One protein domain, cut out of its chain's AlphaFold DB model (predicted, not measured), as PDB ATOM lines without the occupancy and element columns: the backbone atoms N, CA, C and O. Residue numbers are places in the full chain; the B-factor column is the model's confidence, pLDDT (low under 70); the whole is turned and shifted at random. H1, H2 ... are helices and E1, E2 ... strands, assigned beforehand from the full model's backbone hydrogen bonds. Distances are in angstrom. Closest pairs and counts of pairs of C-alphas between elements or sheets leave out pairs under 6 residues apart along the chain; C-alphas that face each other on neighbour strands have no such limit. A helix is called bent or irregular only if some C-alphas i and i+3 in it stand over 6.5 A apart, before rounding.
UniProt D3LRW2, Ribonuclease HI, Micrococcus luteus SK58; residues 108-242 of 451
ATOM      1  N   PRO A 108     174.069 267.428 234.044       90.19
ATOM      2  CA  PRO A 108     172.909 268.273 234.294       90.19
ATOM      3  C   PRO A 108     173.298 269.598 234.948       90.19
ATOM      4  O   PRO A 108     174.130 269.630 235.855       90.19
ATOM      5  N   ALA A 109     172.675 270.673 234.492       90.50
ATOM      6  CA  ALA A 109     172.784 272.006 235.054       90.50
ATOM      7  C   ALA A 109     171.455 272.734 234.863       90.50
ATOM      8  O   ALA A 109     170.657 272.385 233.985       90.50
ATOM      9  N   LEU A 110     171.243 273.785 235.647       91.50
ATOM     10  CA  LEU A 110     170.100 274.663 235.463       91.50
ATOM     11  C   LEU A 110     170.559 276.062 235.100       91.50
ATOM     12  O   LEU A 110     171.398 276.633 235.784       91.50
ATOM     13  N   ARG A 111     169.991 276.639 234.047       90.69
ATOM     14  CA  ARG A 111     170.188 278.049 233.717       90.69
ATOM     15  C   ARG A 111     169.041 278.869 234.288       90.69
ATOM     16  O   ARG A 111     167.901 278.461 234.115       90.69
ATOM     17  N   LEU A 112     169.344 280.005 234.908       92.12
ATOM     18  CA  LEU A 112     168.373 280.852 235.605       92.12
ATOM     19  C   LEU A 112     168.613 282.348 235.338       92.12
ATOM     20  O   LEU A 112     169.709 282.845 235.589       92.12
ATOM     21  N   ASP A 113     167.591 283.068 234.881       92.12
ATOM     22  CA  ASP A 113     167.566 284.535 234.811       92.12
ATOM     23  C   ASP A 113     166.581 285.100 235.837       92.12
ATOM     24  O   ASP A 113     165.493 284.555 236.031       92.12
ATOM     25  N   LEU A 114     166.977 286.194 236.495       92.56
ATOM     26  CA  LEU A 114     166.251 286.810 237.609       92.56
ATOM     27  C   LEU A 114     165.765 288.210 237.248       92.56
ATOM     28  O   LEU A 114     166.554 289.051 236.824       92.56
ATOM     29  N   HIS A 115     164.483 288.479 237.462       91.25
ATOM     30  CA  HIS A 115     163.828 289.746 237.160       91.25
ATOM     31  C   HIS A 115     163.159 290.298 238.432       91.25
ATOM     32  O   HIS A 115     162.096 289.811 238.827       91.25
ATOM     33  N   PRO A 116     163.761 291.292 239.113       88.69
ATOM     34  CA  PRO A 116     163.135 291.920 240.271       88.69
ATOM     35  C   PRO A 116     161.894 292.723 239.851       88.69
ATOM     36  O   PRO A 116     161.949 293.503 238.903       88.69
ATOM     37  N   THR A 117     160.793 292.565 240.585       87.75
ATOM     38  CA  THR A 117     159.512 293.258 240.353       87.75
ATOM     39  C   THR A 117     158.960 293.817 241.668       87.75
ATOM     40  O   THR A 117     159.434 293.467 242.748       87.75
ATOM     41  N   THR A 118     157.943 294.680 241.609       81.94
ATOM     42  CA  THR A 118     157.361 295.354 242.789       81.94
ATOM     43  C   THR A 118     156.802 294.380 243.843       81.94
ATOM     44  O   THR A 118     156.745 294.722 245.020       81.94
ATOM     45  N   GLY A 119     156.430 293.154 243.453       83.81
ATOM     46  CA  GLY A 119     155.842 292.142 244.344       83.81
ATOM     47  C   GLY A 119     156.753 290.964 244.705       83.81
ATOM     48  O   GLY A 119     156.343 290.099 245.479       83.81
ATOM     49  N   GLY A 120     157.972 290.894 244.160       90.75
ATOM     50  CA  GLY A 120     158.856 289.744 244.342       90.75
ATOM     51  C   GLY A 120     159.842 289.559 243.194       90.75
ATOM     52  O   GLY A 120     160.340 290.526 242.616       90.75
ATOM     53  N   ILE A 121     160.130 288.304 242.861       93.62
ATOM     54  CA  ILE A 121     161.094 287.934 241.824       93.62
ATOM     55  C   ILE A 121     160.385 287.085 240.778       93.62
ATOM     56  O   ILE A 121     159.865 286.014 241.091       93.62
ATOM     57  N   VAL A 122     160.408 287.552 239.535       94.44
ATOM     58  CA  VAL A 122     160.089 286.726 238.374       94.44
ATOM     59  C   VAL A 122     161.368 286.052 237.912       94.44
ATOM     60  O   VAL A 122     162.432 286.673 237.887       94.44
ATOM     61  N   TYR A 123     161.288 284.780 237.551       93.88
ATOM     62  CA  TYR A 123     162.445 284.047 237.066       93.88
ATOM     63  C   TYR A 123     162.126 283.264 235.799       93.88
ATOM     64  O   TYR A 123     160.992 282.842 235.569       93.88
ATOM     65  N   VAL A 124     163.150 283.045 234.983       94.19
ATOM     66  CA  VAL A 124     163.091 282.177 233.804       94.19
ATOM     67  C   VAL A 124     164.194 281.159 233.957       94.19
ATOM     68  O   VAL A 124     165.335 281.521 234.242       94.19
ATOM     69  N   ALA A 125     163.876 279.887 233.781       93.69
ATOM     70  CA  ALA A 125     164.842 278.830 233.957       93.69
ATOM     71  C   ALA A 125     164.719 277.748 232.894       93.69
ATOM     72  O   ALA A 125     163.642 277.468 232.373       93.69
ATOM     73  N   ARG A 126     165.861 277.157 232.550       92.00
ATOM     74  CA  ARG A 126     165.959 276.080 231.567       92.00
ATOM     75  C   ARG A 126     166.892 275.002 232.066       92.00
ATOM     76  O   ARG A 126     168.033 275.278 232.442       92.00
ATOM     77  N   GLU A 127     166.432 273.771 231.963       90.75
ATOM     78  CA  GLU A 127     167.262 272.593 232.182       90.75
ATOM     79  C   GLU A 127     168.215 272.366 231.016       90.75
ATOM     80  O   GLU A 127     167.854 272.497 229.844       90.75
ATOM     81  N   LEU A 128     169.460 272.034 231.335       88.12
ATOM     82  CA  LEU A 128     170.513 271.820 230.356       88.12
ATOM     83  C   LEU A 128     171.311 270.567 230.714       88.12
ATOM     84  O   LEU A 128     171.577 270.297 231.882       88.12
ATOM     85  N   GLU A 129     171.773 269.843 229.698       88.75
ATOM     86  CA  GLU A 129     172.811 268.823 229.858       88.75
ATOM     87  C   GLU A 129     174.105 269.313 229.197       88.75
ATOM     88  O   GLU A 129     174.189 269.390 227.967       88.75
ATOM     89  N   LEU A 130     175.104 269.653 230.018       84.81
ATOM     90  CA  LEU A 130     176.376 270.213 229.574       84.81
ATOM     91  C   LEU A 130     177.328 269.129 229.070       84.81
ATOM     92  O   LEU A 130     177.768 268.269 229.835       84.81
ATOM     93  N   ARG A 131     177.701 269.198 227.791       81.94
ATOM     94  CA  ARG A 131     178.578 268.213 227.132       81.94
ATOM     95  C   ARG A 131     179.961 268.770 226.810       81.94
ATOM     96  O   ARG A 131     180.137 269.977 226.644       81.94
ATOM     97  N   GLU A 132     180.931 267.865 226.687       70.62
ATOM     98  CA  GLU A 132     182.350 268.165 226.431       70.62
ATOM     99  C   GLU A 132     182.583 268.897 225.095       70.62
ATOM    100  O   GLU A 132     183.498 269.708 224.977       70.62
ATOM    101  N   LEU A 133     181.744 268.650 224.080       64.25
ATOM    102  CA  LEU A 133     182.001 269.061 222.693       64.25
ATOM    103  C   LEU A 133     181.195 270.271 222.200       64.25
ATOM    104  O   LEU A 133     181.238 270.571 221.005       64.25
ATOM    105  N   GLY A 134     180.468 270.989 223.057       63.97
ATOM    106  CA  GLY A 134     179.665 272.135 222.600       63.97
ATOM    107  C   GLY A 134     178.182 271.822 222.375       63.97
ATOM    108  O   GLY A 134     177.362 272.737 222.408       63.97
ATOM    109  N   ASP A 135     177.816 270.551 222.236       64.69
ATOM    110  CA  ASP A 135     176.490 270.054 221.862       64.69
ATOM    111  C   ASP A 135     175.543 269.838 223.053       64.69
ATOM    112  O   ASP A 135     175.027 268.740 223.253       64.69
ATOM    113  N   ASP A 136     175.294 270.891 223.832       77.19
ATOM    114  CA  ASP A 136     174.381 270.800 224.978       77.19
ATOM    115  C   ASP A 136     172.951 270.490 224.546       77.19
ATOM    116  O   ASP A 136     172.453 271.024 223.548       77.19
ATOM    117  N   VAL A 137     172.277 269.672 225.348       80.75
ATOM    118  CA  VAL A 137     170.845 269.421 225.188       80.75
ATOM    119  C   VAL A 137     170.084 270.464 225.989       80.75
ATOM    120  O   VAL A 137     170.344 270.652 227.176       80.75
ATOM    121  N   ARG A 138     169.160 271.157 225.319       84.56
ATOM    122  CA  ARG A 138     168.225 272.093 225.946       84.56
ATOM    123  C   ARG A 138     166.963 271.329 226.329       84.56
ATOM    124  O   ARG A 138     166.353 270.720 225.454       84.56
ATOM    125  N   GLY A 139     166.627 271.345 227.612       83.69
ATOM    126  CA  GLY A 139     165.391 270.802 228.159       83.69
ATOM    127  C   GLY A 139     164.283 271.849 228.226       83.69
ATOM    128  O   GLY A 139     164.333 272.879 227.544       83.69
ATOM    129  N   HIS A 140     163.290 271.570 229.069       87.75
ATOM    130  CA  HIS A 140     162.125 272.425 229.248       87.75
ATOM    131  C   HIS A 140     162.504 273.800 229.803       87.75
ATOM    132  O   HIS A 140     163.454 273.951 230.579       87.75
ATOM    133  N   VAL A 141     161.744 274.808 229.375       92.12
ATOM    134  CA  VAL A 141     161.802 276.159 229.928       92.12
ATOM    135  C   VAL A 141     160.596 276.348 230.825       92.12
ATOM    136  O   VAL A 141     159.466 276.073 230.425       92.12
ATOM    137  N   TYR A 142     160.842 276.839 232.025       93.44
ATOM    138  CA  TYR A 142     159.802 277.187 232.971       93.44
ATOM    139  C   TYR A 142     160.050 278.584 233.515       93.44
ATOM    140  O   TYR A 142     161.173 279.092 233.543       93.44
ATOM    141  N   THR A 143     158.971 279.213 233.937       94.62
ATOM    142  CA  THR A 143     158.984 280.549 234.508       94.62
ATOM    143  C   THR A 143     157.991 280.612 235.656       94.62
ATOM    144  O   THR A 143     157.161 279.717 235.827       94.62
ATOM    145  N   GLY A 144     158.113 281.627 236.494       94.19
ATOM    146  CA  GLY A 144     157.230 281.806 237.629       94.19
ATOM    147  C   GLY A 144     157.578 283.051 238.419       94.19
ATOM    148  O   GLY A 144     158.602 283.700 238.185       94.19
ATOM    149  N   MET A 145     156.706 283.364 239.367       93.81
ATOM    150  CA  MET A 145     156.862 284.458 240.309       93.81
ATOM    151  C   MET A 145     156.958 283.906 241.730       93.81
ATOM    152  O   MET A 145     156.095 283.158 242.185       93.81
ATOM    153  N   VAL A 146     157.981 284.337 242.466       94.12
ATOM    154  CA  VAL A 146     158.085 284.123 243.912       94.12
ATOM    155  C   VAL A 146     157.883 285.464 244.603       94.12
ATOM    156  O   VAL A 146     158.690 286.383 244.456       94.12
ATOM    157  N   GLY A 147     156.785 285.585 245.349       91.19
ATOM    158  CA  GLY A 147     156.475 286.792 246.111       91.19
ATOM    159  C   GLY A 147     157.481 287.046 247.237       91.19
ATOM    160  O   GLY A 147     158.095 286.113 247.758       91.19
ATOM    161  N   THR A 148     157.613 288.304 247.663       89.69
ATOM    162  CA  THR A 148     158.525 288.705 248.756       89.69
ATOM    163  C   THR A 148     158.321 287.896 250.045       89.69
ATOM    164  O   THR A 148     159.292 287.518 250.697       89.69
ATOM    165  N   ALA A 149     157.072 287.556 250.378       88.12
ATOM    166  CA  ALA A 149     156.722 286.739 251.544       88.12
ATOM    167  C   ALA A 149     157.176 285.267 251.449       88.12
ATOM    168  O   ALA A 149     157.198 284.564 252.457       88.12
ATOM    169  N   HIS A 150     157.541 284.793 250.255       91.38
ATOM    170  CA  HIS A 150     157.893 283.398 249.977       91.38
ATOM    171  C   HIS A 150     159.329 283.233 249.463       91.38
ATOM    172  O   HIS A 150     159.688 282.159 248.982       91.38
ATOM    173  N   LEU A 151     160.180 284.259 249.596       89.81
ATOM    174  CA  LEU A 151     161.570 284.215 249.121       89.81
ATOM    175  C   LEU A 151     162.386 283.067 249.726       89.81
ATOM    176  O   LEU A 151     163.249 282.517 249.050       89.81
ATOM    177  N   SER A 152     162.084 282.640 250.955       89.00
ATOM    178  CA  SER A 152     162.745 281.485 251.580       89.00
ATOM    179  C   SER A 152     162.513 280.168 250.830       89.00
ATOM    180  O   SER A 152     163.294 279.235 250.982       89.00
ATOM    181  N   ALA A 153     161.446 280.070 250.032       90.06
ATOM    182  CA  ALA A 153     161.146 278.897 249.217       90.06
ATOM    183  C   ALA A 153     161.744 278.982 247.802       90.06
ATOM    184  O   ALA A 153     161.686 277.990 247.075       90.06
ATOM    185  N   PHE A 154     162.348 280.115 247.417       93.94
ATOM    186  CA  PHE A 154     162.799 280.390 246.049       93.94
ATOM    187  C   PHE A 154     163.604 279.233 245.442       93.94
ATOM    188  O   PHE A 154     163.231 278.697 244.400       93.94
ATOM    189  N   TRP A 155     164.661 278.787 246.124       92.81
ATOM    190  CA  TRP A 155     165.506 277.706 245.619       92.81
ATOM    191  C   TRP A 155     164.743 276.399 245.476       92.81
ATOM    192  O   TRP A 155     164.825 275.779 244.426       92.81
ATOM    193  N   SER A 156     163.915 276.037 246.458       90.38
ATOM    194  CA  SER A 156     163.090 274.827 246.372       90.38
ATOM    195  C   SER A 156     162.076 274.862 245.225       90.38
ATOM    196  O   SER A 156     161.707 273.810 244.720       90.38
ATOM    197  N   THR A 157     161.650 276.049 244.780       91.00
ATOM    198  CA  THR A 157     160.753 276.231 243.628       91.00
ATOM    199  C   THR A 157     161.502 276.142 242.298       91.00
ATOM    200  O   THR A 157     161.002 275.583 241.317       91.00
ATOM    201  N   VAL A 158     162.716 276.684 242.248       90.88
ATOM    202  CA  VAL A 158     163.505 276.754 241.017       90.88
ATOM    203  C   VAL A 158     164.258 275.449 240.764       90.88
ATOM    204  O   VAL A 158     164.245 274.951 239.646       90.88
ATOM    205  N   THR A 159     164.855 274.822 241.775       90.12
ATOM    206  CA  THR A 159     165.738 273.655 241.600       90.12
ATOM    207  C   THR A 159     165.037 272.304 241.735       90.12
ATOM    208  O   THR A 159     165.722 271.294 241.816       90.12
ATOM    209  N   VAL A 160     163.697 272.258 241.708       85.12
ATOM    210  CA  VAL A 160     162.866 271.045 241.920       85.12
ATOM    211  C   VAL A 160     163.401 269.795 241.208       85.12
ATOM    212  O   VAL A 160     163.414 268.711 241.785       85.12
ATOM    213  N   GLU A 161     163.837 269.943 239.958       81.69
ATOM    214  CA  GLU A 161     164.268 268.840 239.085       81.69
ATOM    215  C   GLU A 161     165.797 268.751 238.945       81.69
ATOM    216  O   GLU A 161     166.327 267.853 238.287       81.69
ATOM    217  N   LEU A 162     166.535 269.664 239.584       86.94
ATOM    218  CA  LEU A 162     167.990 269.694 239.550       86.94
ATOM    219  C   LEU A 162     168.564 268.901 240.736       86.94
ATOM    220  O   LEU A 162     168.265 269.221 241.887       86.94
ATOM    221  N   PRO A 163     169.443 267.907 240.504       84.44
ATOM    222  CA  PRO A 163     170.133 267.236 241.601       84.44
ATOM    223  C   PRO A 163     170.967 268.239 242.423       84.44
ATOM    224  O   PRO A 163     171.597 269.110 241.826       84.44
ATOM    225  N   PRO A 164     171.044 268.102 243.760       80.38
ATOM    226  CA  PRO A 164     171.605 269.130 244.649       80.38
ATOM    227  C   PRO A 164     173.070 269.481 244.344       80.38
ATOM    228  O   PRO A 164     173.450 270.642 244.378       80.38
ATOM    229  N   GLU A 165     173.867 268.494 243.934       80.75
ATOM    230  CA  GLU A 165     175.293 268.637 243.588       80.75
ATOM    231  C   GLU A 165     175.548 269.421 242.280       80.75
ATOM    232  O   GLU A 165     176.695 269.647 241.875       80.75
ATOM    233  N   ARG A 166     174.489 269.753 241.529       88.38
ATOM    234  CA  ARG A 166     174.599 270.304 240.175       88.38
ATOM    235  C   ARG A 166     174.517 271.827 240.167       88.38
ATOM    236  O   ARG A 166     173.770 272.410 240.946       88.38
ATOM    237  N   PRO A 167     175.275 272.485 239.270       88.81
ATOM    238  CA  PRO A 167     175.358 273.932 239.277       88.81
ATOM    239  C   PRO A 167     174.070 274.585 238.759       88.81
ATOM    240  O   PRO A 167     173.538 274.200 237.710       88.81
ATOM    241  N   VAL A 168     173.632 275.636 239.453       91.56
ATOM    242  CA  VAL A 168     172.691 276.634 238.940       91.56
ATOM    243  C   VAL A 168     173.491 277.800 238.375       91.56
ATOM    244  O   VAL A 168     174.219 278.484 239.086       91.56
ATOM    245  N   ILE A 169     173.354 278.024 237.077       90.25
ATOM    246  CA  ILE A 169     174.083 279.029 236.321       90.25
ATOM    247  C   ILE A 169     173.212 280.280 236.187       90.25
ATOM    248  O   ILE A 169     172.191 280.275 235.490       90.25
ATOM    249  N   VAL A 170     173.641 281.375 236.805       90.69
ATOM    250  CA  VAL A 170     172.905 282.643 236.841       90.69
ATOM    251  C   VAL A 170     173.626 283.698 236.011       90.69
ATOM    252  O   VAL A 170     174.839 283.870 236.114       90.69
ATOM    253  N   ARG A 171     172.888 284.422 235.171       86.94
ATOM    254  CA  ARG A 171     173.428 285.553 234.412       86.94
ATOM    255  C   ARG A 171     173.129 286.828 235.157       86.94
ATOM    256  O   ARG A 171     171.988 287.089 235.520       86.94
ATOM    257  N   LEU A 172     174.160 287.641 235.284       86.44
ATOM    258  CA  LEU A 172     174.085 288.974 235.838       86.44
ATOM    259  C   LEU A 172     174.067 289.957 234.666       86.44
ATOM    260  O   LEU A 172     175.012 290.011 233.874       86.44
ATOM    261  N   ARG A 173     172.958 290.677 234.493       82.06
ATOM    262  CA  ARG A 173     172.808 291.714 233.454       82.06
ATOM    263  C   ARG A 173     173.093 293.107 233.992       82.06
ATOM    264  O   ARG A 173     173.404 294.006 233.221       82.06
ATOM    265  N   SER A 174     172.952 293.271 235.299       84.31
ATOM    266  CA  SER A 174     173.122 294.525 236.013       84.31
ATOM    267  C   SER A 174     173.742 294.267 237.384       84.31
ATOM    268  O   SER A 174     173.694 293.142 237.885       84.31
ATOM    269  N   ASP A 175     174.275 295.307 238.021       85.38
ATOM    270  CA  ASP A 175     174.766 295.214 239.404       85.38
ATOM    271  C   ASP A 175     173.627 294.856 240.376       85.38
ATOM    272  O   ASP A 175     173.825 294.129 241.345       85.38
ATOM    273  N   ARG A 176     172.394 295.262 240.046       84.94
ATOM    274  CA  ARG A 176     171.185 294.900 240.793       84.94
ATOM    275  C   ARG A 176     170.896 293.396 240.745       84.94
ATOM    276  O   ARG A 176     170.417 292.840 241.730       84.94
ATOM    277  N   ASP A 177     171.203 292.727 239.633       86.94
ATOM    278  CA  ASP A 177     171.082 291.266 239.533       86.94
ATOM    279  C   ASP A 177     172.097 290.586 240.467       86.94
ATOM    280  O   ASP A 177     171.789 289.557 241.064       86.94
ATOM    281  N   ALA A 178     173.295 291.168 240.611       86.94
ATOM    282  CA  ALA A 178     174.347 290.645 241.481       86.94
ATOM    283  C   ALA A 178     173.977 290.784 242.965       86.94
ATOM    284  O   ALA A 178     174.112 289.827 243.723       86.94
ATOM    285  N   GLU A 179     173.449 291.943 243.367       88.94
ATOM    286  CA  GLU A 179     172.927 292.168 244.723       88.94
ATOM    287  C   GLU A 179     171.777 291.214 245.054       88.94
ATOM    288  O   GLU A 179     171.739 290.614 246.130       88.94
ATOM    289  N   LEU A 180     170.850 291.039 244.106       90.12
ATOM    290  CA  LEU A 180     169.736 290.111 244.254       90.12
ATOM    291  C   LEU A 180     170.230 288.673 244.418       90.12
ATOM    292  O   LEU A 180     169.753 287.957 245.298       90.12
ATOM    293  N   LEU A 181     171.184 288.251 243.588       92.31
ATOM    294  CA  LEU A 181     171.744 286.911 243.678       92.31
ATOM    295  C   LEU A 181     172.454 286.687 245.015       92.31
ATOM    296  O   LEU A 181     172.223 285.656 245.636       92.31
ATOM    297  N   ALA A 182     173.237 287.656 245.494       91.00
ATOM    298  CA  ALA A 182     173.905 287.566 246.792       91.00
ATOM    299  C   ALA A 182     172.900 287.381 247.946       91.00
ATOM    300  O   ALA A 182     173.132 286.590 248.858       91.00
ATOM    301  N   LEU A 183     171.750 288.062 247.890       89.94
ATOM    302  CA  LEU A 183     170.668 287.862 248.858       89.94
ATOM    303  C   LEU A 183     170.067 286.454 248.760       89.94
ATOM    304  O   LEU A 183     169.797 285.826 249.783       89.94
ATOM    305  N   LEU A 184     169.863 285.948 247.545       91.56
ATOM    306  CA  LEU A 184     169.329 284.605 247.337       91.56
ATOM    307  C   LEU A 184     170.313 283.523 247.786       91.56
ATOM    308  O   LEU A 184     169.876 282.542 248.374       91.56
ATOM    309  N   GLU A 185     171.616 283.689 247.574       91.44
ATOM    310  CA  GLU A 185     172.642 282.742 248.029       91.44
ATOM    311  C   GLU A 185     172.624 282.548 249.551       91.44
ATOM    312  O   GLU A 185     172.764 281.426 250.025       91.44
ATOM    313  N   VAL A 186     172.349 283.604 250.325       89.81
ATOM    314  CA  VAL A 186     172.168 283.499 251.788       89.81
ATOM    315  C   VAL A 186     170.966 282.621 252.154       89.81
ATOM    316  O   VAL A 186     170.968 281.959 253.191       89.81
ATOM    317  N   LEU A 187     169.935 282.607 251.307       88.06
ATOM    318  CA  LEU A 187     168.732 281.790 251.475       88.06
ATOM    319  C   LEU A 187     168.875 280.387 250.864       88.06
ATOM    320  O   LEU A 187     167.942 279.587 250.952       88.06
ATOM    321  N   ALA A 188     169.998 280.088 250.208       86.62
ATOM    322  CA  ALA A 188     170.197 278.818 249.536       86.62
ATOM    323  C   ALA A 188     170.461 277.683 250.537       86.62
ATOM    324  O   ALA A 188     171.163 277.875 251.534       86.62
ATOM    325  N   PRO A 189     169.941 276.468 250.281       85.00
ATOM    326  CA  PRO A 189     170.413 275.269 250.965       85.00
ATOM    327  C   PRO A 189     171.939 275.142 250.870       85.00
ATOM    328  O   PRO A 189     172.511 275.493 249.838       85.00
ATOM    329  N   VAL A 190     172.574 274.584 251.908       82.31
ATOM    330  CA  VAL A 190     174.045 274.489 252.048       82.31
ATOM    331  C   VAL A 190     174.728 273.868 250.825       82.31
ATOM    332  O   VAL A 190     175.813 274.296 250.445       82.31
ATOM    333  N   ASP A 191     174.069 272.909 250.177       82.62
ATOM    334  CA  ASP A 191     174.630 272.168 249.045       82.62
ATOM    335  C   ASP A 191     174.341 272.827 247.684       82.62
ATOM    336  O   ASP A 191     174.716 272.300 246.639       82.62
ATOM    337  N   THR A 192     173.670 273.985 247.661       84.31
ATOM    338  CA  THR A 192     173.296 274.653 246.408       84.31
ATOM    339  C   THR A 192     174.519 275.280 245.763       84.31
ATOM    340  O   THR A 192     175.048 276.294 246.218       84.31
ATOM    341  N   ARG A 193     174.949 274.708 244.641       88.25
ATOM    342  CA  ARG A 193     176.077 275.232 243.875       88.25
ATOM    343  C   ARG A 193     175.610 276.305 242.894       88.25
ATOM    344  O   ARG A 193     175.152 275.992 241.799       88.25
ATOM    345  N   VAL A 194     175.756 277.574 243.257       89.88
ATOM    346  CA  VAL A 194     175.436 278.710 242.377       89.88
ATOM    347  C   VAL A 194     176.692 279.175 241.640       89.88
ATOM    348  O   VAL A 194     177.760 279.318 242.229       89.88
ATOM    349  N   VAL A 195     176.577 279.391 240.329       88.88
ATOM    350  CA  VAL A 195     177.641 279.960 239.495       88.88
ATOM    351  C   VAL A 195     177.087 281.149 238.725       88.88
ATOM    352  O   VAL A 195     176.256 280.989 237.833       88.88
ATOM    353  N   SER A 196     177.570 282.346 239.037       87.12
ATOM    354  CA  SER A 196     177.164 283.571 238.352       87.12
ATOM    355  C   SER A 196     178.128 283.962 237.234       87.12
ATOM    356  O   SER A 196     179.333 283.739 237.351       87.12
ATOM    357  N   TYR A 197     177.637 284.617 236.183       81.88
ATOM    358  CA  TYR A 197     178.498 285.197 235.154       81.88
ATOM    359  C   TYR A 197     177.944 286.501 234.570       81.88
ATOM    360  O   TYR A 197     176.732 286.705 234.491       81.88
ATOM    361  N   ARG A 198     178.856 287.337 234.072       77.56
ATOM    362  CA  ARG A 198     178.586 288.559 233.307       77.56
ATOM    363  C   ARG A 198     179.047 288.392 231.859       77.56
ATOM    364  O   ARG A 198     180.095 287.800 231.599       77.56
ATOM    365  N   LEU A 199     178.234 288.835 230.898       68.50
ATOM    366  CA  LEU A 199     178.562 288.686 229.468       68.50
ATOM    367  C   LEU A 199     179.661 289.658 229.027       68.50
ATOM    368  O   LEU A 199     180.511 289.284 228.225       68.50
ATOM    369  N   ASP A 200     179.636 290.872 229.568       63.88
ATOM    370  CA  ASP A 200     180.599 291.955 229.362       63.88
ATOM    371  C   ASP A 200     181.980 291.651 229.963       63.88
ATOM    372  O   ASP A 200     182.996 292.080 229.424       63.88
ATOM    373  N   GLU A 201     182.027 290.848 231.026       61.06
ATOM    374  CA  GLU A 201     183.265 290.479 231.730       61.06
ATOM    375  C   GLU A 201     183.824 289.112 231.304       61.06
ATOM    376  O   GLU A 201     184.886 288.692 231.763       61.06
ATOM    377  N   SER A 202     183.124 288.395 230.418       53.91
ATOM    378  CA  SER A 202     183.525 287.057 229.986       53.91
ATOM    379  C   SER A 202     184.780 287.121 229.099       53.91
ATOM    380  O   SER A 202     184.694 287.584 227.957       53.91
ATOM    381  N   PRO A 203     185.932 286.565 229.528       46.59
ATOM    382  CA  PRO A 203     187.184 286.617 228.761       46.59
ATOM    383  C   PRO A 203     187.123 285.844 227.430       46.59
ATOM    384  O   PRO A 203     188.034 285.940 226.611       46.59
ATOM    385  N   VAL A 204     186.059 285.064 227.205       49.00
ATOM    386  CA  VAL A 204     185.915 284.147 226.066       49.00
ATOM    387  C   VAL A 204     185.106 284.765 224.917       49.00
ATOM    388  O   VAL A 204     185.148 284.231 223.811       49.00
ATOM    389  N   GLY A 205     184.365 285.865 225.139       42.38
ATOM    390  CA  GLY A 205     183.595 286.627 224.125       42.38
ATOM    391  C   GLY A 205     182.542 285.853 223.302       42.38
ATOM    392  O   GLY A 205     181.714 286.441 222.619       42.38
ATOM    393  N   THR A 206     182.553 284.526 223.374       46.72
ATOM    394  CA  THR A 206     181.746 283.567 222.627       46.72
ATOM    395  C   THR A 206     181.252 282.524 223.621       46.72
ATOM    396  O   THR A 206     181.710 281.385 223.673       46.72
ATOM    397  N   GLN A 207     180.344 282.937 224.503       55.88
ATOM    398  CA  GLN A 207     179.671 281.973 225.364       55.88
ATOM    399  C   GLN A 207     178.796 281.040 224.524       55.88
ATOM    400  O   GLN A 207     178.253 281.426 223.484       55.88
ATOM    401  N   ARG A 208     178.678 279.787 224.972       60.69
ATOM    402  CA  ARG A 208     177.842 278.778 224.316       60.69
ATOM    403  C   ARG A 208     176.423 279.331 224.210       60.69
ATOM    404  O   ARG A 208     175.856 279.789 225.197       60.69
ATOM    405  N   SER A 209     175.829 279.263 223.018       58.53
ATOM    406  CA  SER A 209     174.456 279.734 222.788       58.53
ATOM    407  C   SER A 209     173.428 279.036 223.689       58.53
ATOM    408  O   SER A 209     172.318 279.535 223.848       58.53
ATOM    409  N   SER A 210     173.779 277.883 224.275       62.47
ATOM    410  CA  SER A 210     173.003 277.164 225.291       62.47
ATOM    411  C   SER A 210     172.732 277.976 226.560       62.47
ATOM    412  O   SER A 210     171.734 277.704 227.220       62.47
ATOM    413  N   TYR A 211     173.531 279.004 226.860       67.31
ATOM    414  CA  TYR A 211     173.342 279.863 228.034       67.31
ATOM    415  C   TYR A 211     172.347 281.021 227.836       67.31
ATOM    416  O   TYR A 211     172.102 281.777 228.780       67.31
ATOM    417  N   LEU A 212     171.764 281.166 226.641       72.19
ATOM    418  CA  LEU A 212     170.736 282.170 226.362       72.19
ATOM    419  C   LEU A 212     169.338 281.595 226.614       72.19
ATOM    420  O   LEU A 212     168.930 280.611 225.981       72.19
ATOM    421  N   LEU A 213     168.613 282.217 227.540       82.62
ATOM    422  CA  LEU A 213     167.190 281.978 227.762       82.62
ATOM    423  C   LEU A 213     166.352 282.833 226.798       82.62
ATOM    424  O   LEU A 213     166.883 283.799 226.247       82.62
ATOM    425  N   PRO A 214     165.091 282.452 226.527       82.81
ATOM    426  CA  PRO A 214     164.157 283.313 225.809       82.81
ATOM    427  C   PRO A 214     163.945 284.609 226.596       82.81
ATOM    428  O   PRO A 214     163.950 284.580 227.828       82.81
ATOM    429  N   ASP A 215     163.758 285.720 225.888       81.50
ATOM    430  CA  ASP A 215     163.318 286.960 226.523       81.50
ATOM    431  C   ASP A 215     161.838 286.829 226.886       81.50
ATOM    432  O   ASP A 215     161.036 286.334 226.094       81.50
ATOM    433  N   VAL A 216     161.488 287.254 228.097       83.38
ATOM    434  CA  VAL A 216     160.126 287.172 228.631       83.38
ATOM    435  C   VAL A 216     159.795 288.501 229.293       83.38
ATOM    436  O   VAL A 216     160.660 289.082 229.955       83.38
ATOM    437  N   ASP A 217     158.561 288.977 229.121       85.81
ATOM    438  CA  ASP A 217     158.058 290.144 229.842       85.81
ATOM    439  C   ASP A 217     157.745 289.772 231.307       85.81
ATOM    440  O   ASP A 217     156.848 288.956 231.557       85.81
ATOM    441  N   PRO A 218     158.460 290.341 232.297       87.12
ATOM    442  CA  PRO A 218     158.247 290.012 233.699       87.12
ATOM    443  C   PRO A 218     156.853 290.381 234.211       87.12
ATOM    444  O   PRO A 218     156.353 289.698 235.102       87.12
ATOM    445  N   GLU A 219     156.220 291.431 233.678       86.25
ATOM    446  CA  GLU A 219     154.892 291.853 234.139       86.25
ATOM    447  C   GLU A 219     153.829 290.823 233.766       86.25
ATOM    448  O   GLU A 219     153.057 290.385 234.621       86.25
ATOM    449  N   THR A 220     153.866 290.353 232.521       84.69
ATOM    450  CA  THR A 220     153.020 289.264 232.029       84.69
ATOM    451  C   THR A 220     153.152 287.997 232.883       84.69
ATOM    452  O   THR A 220     152.152 287.398 233.278       84.69
ATOM    453  N   VAL A 221     154.378 287.581 233.225       87.06
ATOM    454  CA  VAL A 221     154.582 286.396 234.076       87.06
ATOM    455  C   VAL A 221     154.065 286.643 235.492       87.06
ATOM    456  O   VAL A 221     153.419 285.764 236.068       87.06
ATOM    457  N   ALA A 222     154.302 287.830 236.056       86.69
ATOM    458  CA  ALA A 222     153.840 288.179 237.396       86.69
ATOM    459  C   ALA A 222     152.307 288.112 237.525       86.69
ATOM    460  O   ALA A 222     151.802 287.650 238.548       86.69
ATOM    461  N   GLN A 223     151.566 288.489 236.477       85.38
ATOM    462  CA  GLN A 223     150.098 288.415 236.448       85.38
ATOM    463  C   GLN A 223     149.560 286.988 236.598       85.38
ATOM    464  O   GLN A 223     148.476 286.802 237.147       85.38
ATOM    465  N   THR A 224     150.316 285.970 236.169       83.81
ATOM    466  CA  THR A 224     149.899 284.566 236.333       83.81
ATOM    467  C   THR A 224     149.821 284.150 237.804       83.81
ATOM    468  O   THR A 224     149.110 283.203 238.137       83.81
ATOM    469  N   GLY A 225     150.581 284.816 238.687       84.94
ATOM    470  CA  GLY A 225     150.707 284.470 240.105       84.94
ATOM    471  C   GLY A 225     151.280 283.073 240.374       84.94
ATOM    472  O   GLY A 225     151.314 282.630 241.522       84.94
ATOM    473  N   ALA A 226     151.712 282.352 239.337       88.56
ATOM    474  CA  ALA A 226     152.138 280.972 239.459       88.56
ATOM    475  C   ALA A 226     153.587 280.887 239.946       88.56
ATOM    476  O   ALA A 226     154.478 281.558 239.426       88.56
ATOM    477  N   ALA A 227     153.838 279.999 240.908       89.94
ATOM    478  CA  ALA A 227     155.183 279.789 241.438       89.94
ATOM    479  C   ALA A 227     156.128 279.154 240.403       89.94
ATOM    480  O   ALA A 227     157.311 279.468 240.404       89.94
ATOM    481  N   ARG A 228     155.611 278.272 239.533       92.19
ATOM    482  CA  ARG A 228     156.356 277.579 238.467       92.19
ATOM    483  C   ARG A 228     155.386 277.043 237.413       92.19
ATOM    484  O   ARG A 228     154.503 276.259 237.752       92.19
ATOM    485  N   ILE A 229     155.585 277.404 236.150       91.75
ATOM    486  CA  ILE A 229     154.810 276.920 235.001       91.75
ATOM    487  C   ILE A 229     155.707 276.747 233.765       91.75
ATOM    488  O   ILE A 229     156.660 277.513 233.597       91.75
ATOM    489  N   PRO A 230     155.442 275.753 232.894       91.56
ATOM    490  CA  PRO A 230     156.123 275.642 231.605       91.56
ATOM    491  C   PRO A 230     155.866 276.886 230.748       91.56
ATOM    492  O   PRO A 230     154.721 277.326 230.644       91.56
ATOM    493  N   LEU A 231     156.905 277.427 230.105       87.81
ATOM    494  CA  LEU A 231     156.774 278.628 229.269       87.81
ATOM    495  C   LEU A 231     155.788 278.409 228.109       87.81
ATOM    496  O   LEU A 231     154.952 279.265 227.847       87.81
ATOM    497  N   GLU A 232     155.810 277.218 227.506       84.88
ATOM    498  CA  GLU A 232     154.901 276.813 226.421       84.88
ATOM    499  C   GLU A 232     153.418 276.908 226.821       84.88
ATOM    500  O   GLU A 232     152.564 277.169 225.980       84.88
ATOM    501  N   ALA A 233     153.088 276.718 228.105       84.00
ATOM    502  CA  ALA A 233     151.712 276.830 228.584       84.00
ATOM    503  C   ALA A 233     151.242 278.291 228.663       84.00
ATOM    504  O   ALA A 233     150.070 278.565 228.413       84.00
ATOM    505  N   ILE A 234     152.149 279.225 228.981       79.69
ATOM    506  CA  ILE A 234     151.861 280.666 228.932       79.69
ATOM    507  C   ILE A 234     151.678 281.096 227.481       79.69
ATOM    508  O   ILE A 234     150.680 281.731 227.160       79.69
ATOM    509  N   GLU A 235     152.608 280.704 226.608       79.81
ATOM    510  CA  GLU A 235     152.558 281.033 225.182       79.81
ATOM    511  C   GLU A 235     151.268 280.498 224.541       79.81
ATOM    512  O   GLU A 235     150.581 281.233 223.840       79.81
ATOM    513  N   ALA A 236     150.866 279.261 224.849       76.75
ATOM    514  CA  ALA A 236     149.619 278.686 224.344       76.75
ATOM    515  C   ALA A 236     148.364 279.413 224.862       76.75
ATOM    516  O   ALA A 236     147.437 279.650 224.088       76.75
ATOM    517  N   ALA A 237     148.330 279.791 226.146       71.25
ATOM    518  CA  ALA A 237     147.213 280.550 226.712       71.25
ATOM    519  C   ALA A 237     147.088 281.939 226.064       71.25
ATOM    520  O   ALA A 237     145.984 282.377 225.742       71.25
ATOM    521  N   GLN A 238     148.220 282.598 225.810       70.56
ATOM    522  CA  GLN A 238     148.268 283.869 225.089       70.56
ATOM    523  C   GLN A 238     147.834 283.716 223.633       70.56
ATOM    524  O   GLN A 238     147.040 284.513 223.144       70.56
ATOM    525  N   GLU A 239     148.297 282.676 222.937       67.94
ATOM    526  CA  GLU A 239     147.897 282.408 221.556       67.94
ATOM    527  C   GLU A 239     146.396 282.120 221.429       67.94
ATOM    528  O   GLU A 239     145.776 282.550 220.451       67.94
ATOM    529  N   GLU A 240     145.809 281.416 222.400       64.44
ATOM    530  CA  GLU A 240     144.374 281.145 222.471       64.44
ATOM    531  C   GLU A 240     143.579 282.425 222.755       64.44
ATOM    532  O   GLU A 240     142.618 282.713 222.037       64.44
ATOM    533  N   GLU A 241     144.017 283.247 223.713       61.78
ATOM    534  CA  GLU A 241     143.420 284.558 223.979       61.78
ATOM    535  C   GLU A 241     143.509 285.475 222.748       61.78
ATOM    536  O   GLU A 241     142.517 286.084 222.342       61.78
ATOM    537  N   ASP A 242     144.652 285.503 222.066       58.22
ATOM    538  CA  ASP A 242     144.853 286.256 220.832       58.22
ATOM    539  C   ASP A 242     144.039 285.694 219.663       58.22
ATOM    540  O   ASP A 242     143.611 286.436 218.773       58.22
TER     541      ASP A 242
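AT A GLANCE: This is residues 108 to 242 of the 451 residues of the protein "Ribonuclease HI" of Micrococcus luteus SK58 (UniProt D3LRW2). A strongly twisted sheet of five strands, with three long strands E1, E2 and E3 and two short ones, E4 and E5, along one edge, has H1 and H2 over one face and the small H3 over the other: three layers, helices on both faces of a sheet. The sheet curls round H1, while H4 only grazes it near E3, and residues 201 to 206 of the long link before H3 stick out. The printed part has 135 residues, with named elements in the order E1 E2 E3 H1 E4 H2 E5 H3 H4; the sheet's order is E3 E2 E1 E4 E5, mixed, and the class is mixed, helices and strands. The whole is compact, with a radius of gyration of the C-alphas of 14.8 A, and rounded, spanning 41 by 33 by 29 A.

IN THESE COORDINATES: Strand E1, residues 108 to 117, begins at C-alpha 108 (172.909, 268.273, 234.294) and is 29.0 A long. E2, residues 120 to 130, measures 30.1 A, and E3, residues 137 to 147, 30.8 A. The short strands are E4, residues 168 to 172, and E5, residues 194 to 198. H1, residues 148 to 158, measures 15.1 A and is irregular: C-alphas 149 and 152 are 8.0 A apart. H2, residues 175 to 186, measures 17.2 A. H3 holds residues 218 to 223. H4, residues 231 to 242, measures 16.5 A and ends at C-alpha 242 (144.853, 286.256, 220.832).

HOW THE PARTS SIT: E1, E2 and E3 form a meander, each strand the antiparallel neighbour of the one before, and two hairpins; N 113 and O 124 are 2.8 A apart, N 125 and O 142 2.8 A. E1 and E4 are parallel, with N 169 and O 110 at 2.7 A; so are E4 and E5, with N 170 and O 195 at 2.8 A. E4, H2, E5 is a strand-helix-strand unit, two parallel neighbours with a helix between; E3, H1, E4 is a split one, with E2 and E1 between its strands. Both crossovers are right-handed. H1 and H2 are close but not clearly touching, about perpendicular at 79 degrees; their closest C-alphas, of Phe 154 and Leu 184, are 7.9 A apart. H3 is on the opposite face to H1, at a height over the sheet of 8.3 A; its closest C-alpha pair with E3, Met 145 and Ala 222, is at 5.6 A. H4 only grazes the sheet with residues 231 to 234; the closest C-alphas of E3 and H4, of Tyr 142 and Leu 231, are 5.0 A apart. In H2, H3 and H4 every O i to N i+4 pair is within hydrogen-bond range; in H1 2 of 7 are, beside 5 of 8 O i to N i+3 pairs.

THE WHOLE: The C-alphas farthest apart, of Val 190 and Asp 242, are 44.3 A apart. The printed part has no cut, and the link E5 to H3, 19 residues, is long. Mean pLDDT of the printed part is 83.0, with residues 133 to 135, 199 to 211 and 239 to 242 under 70.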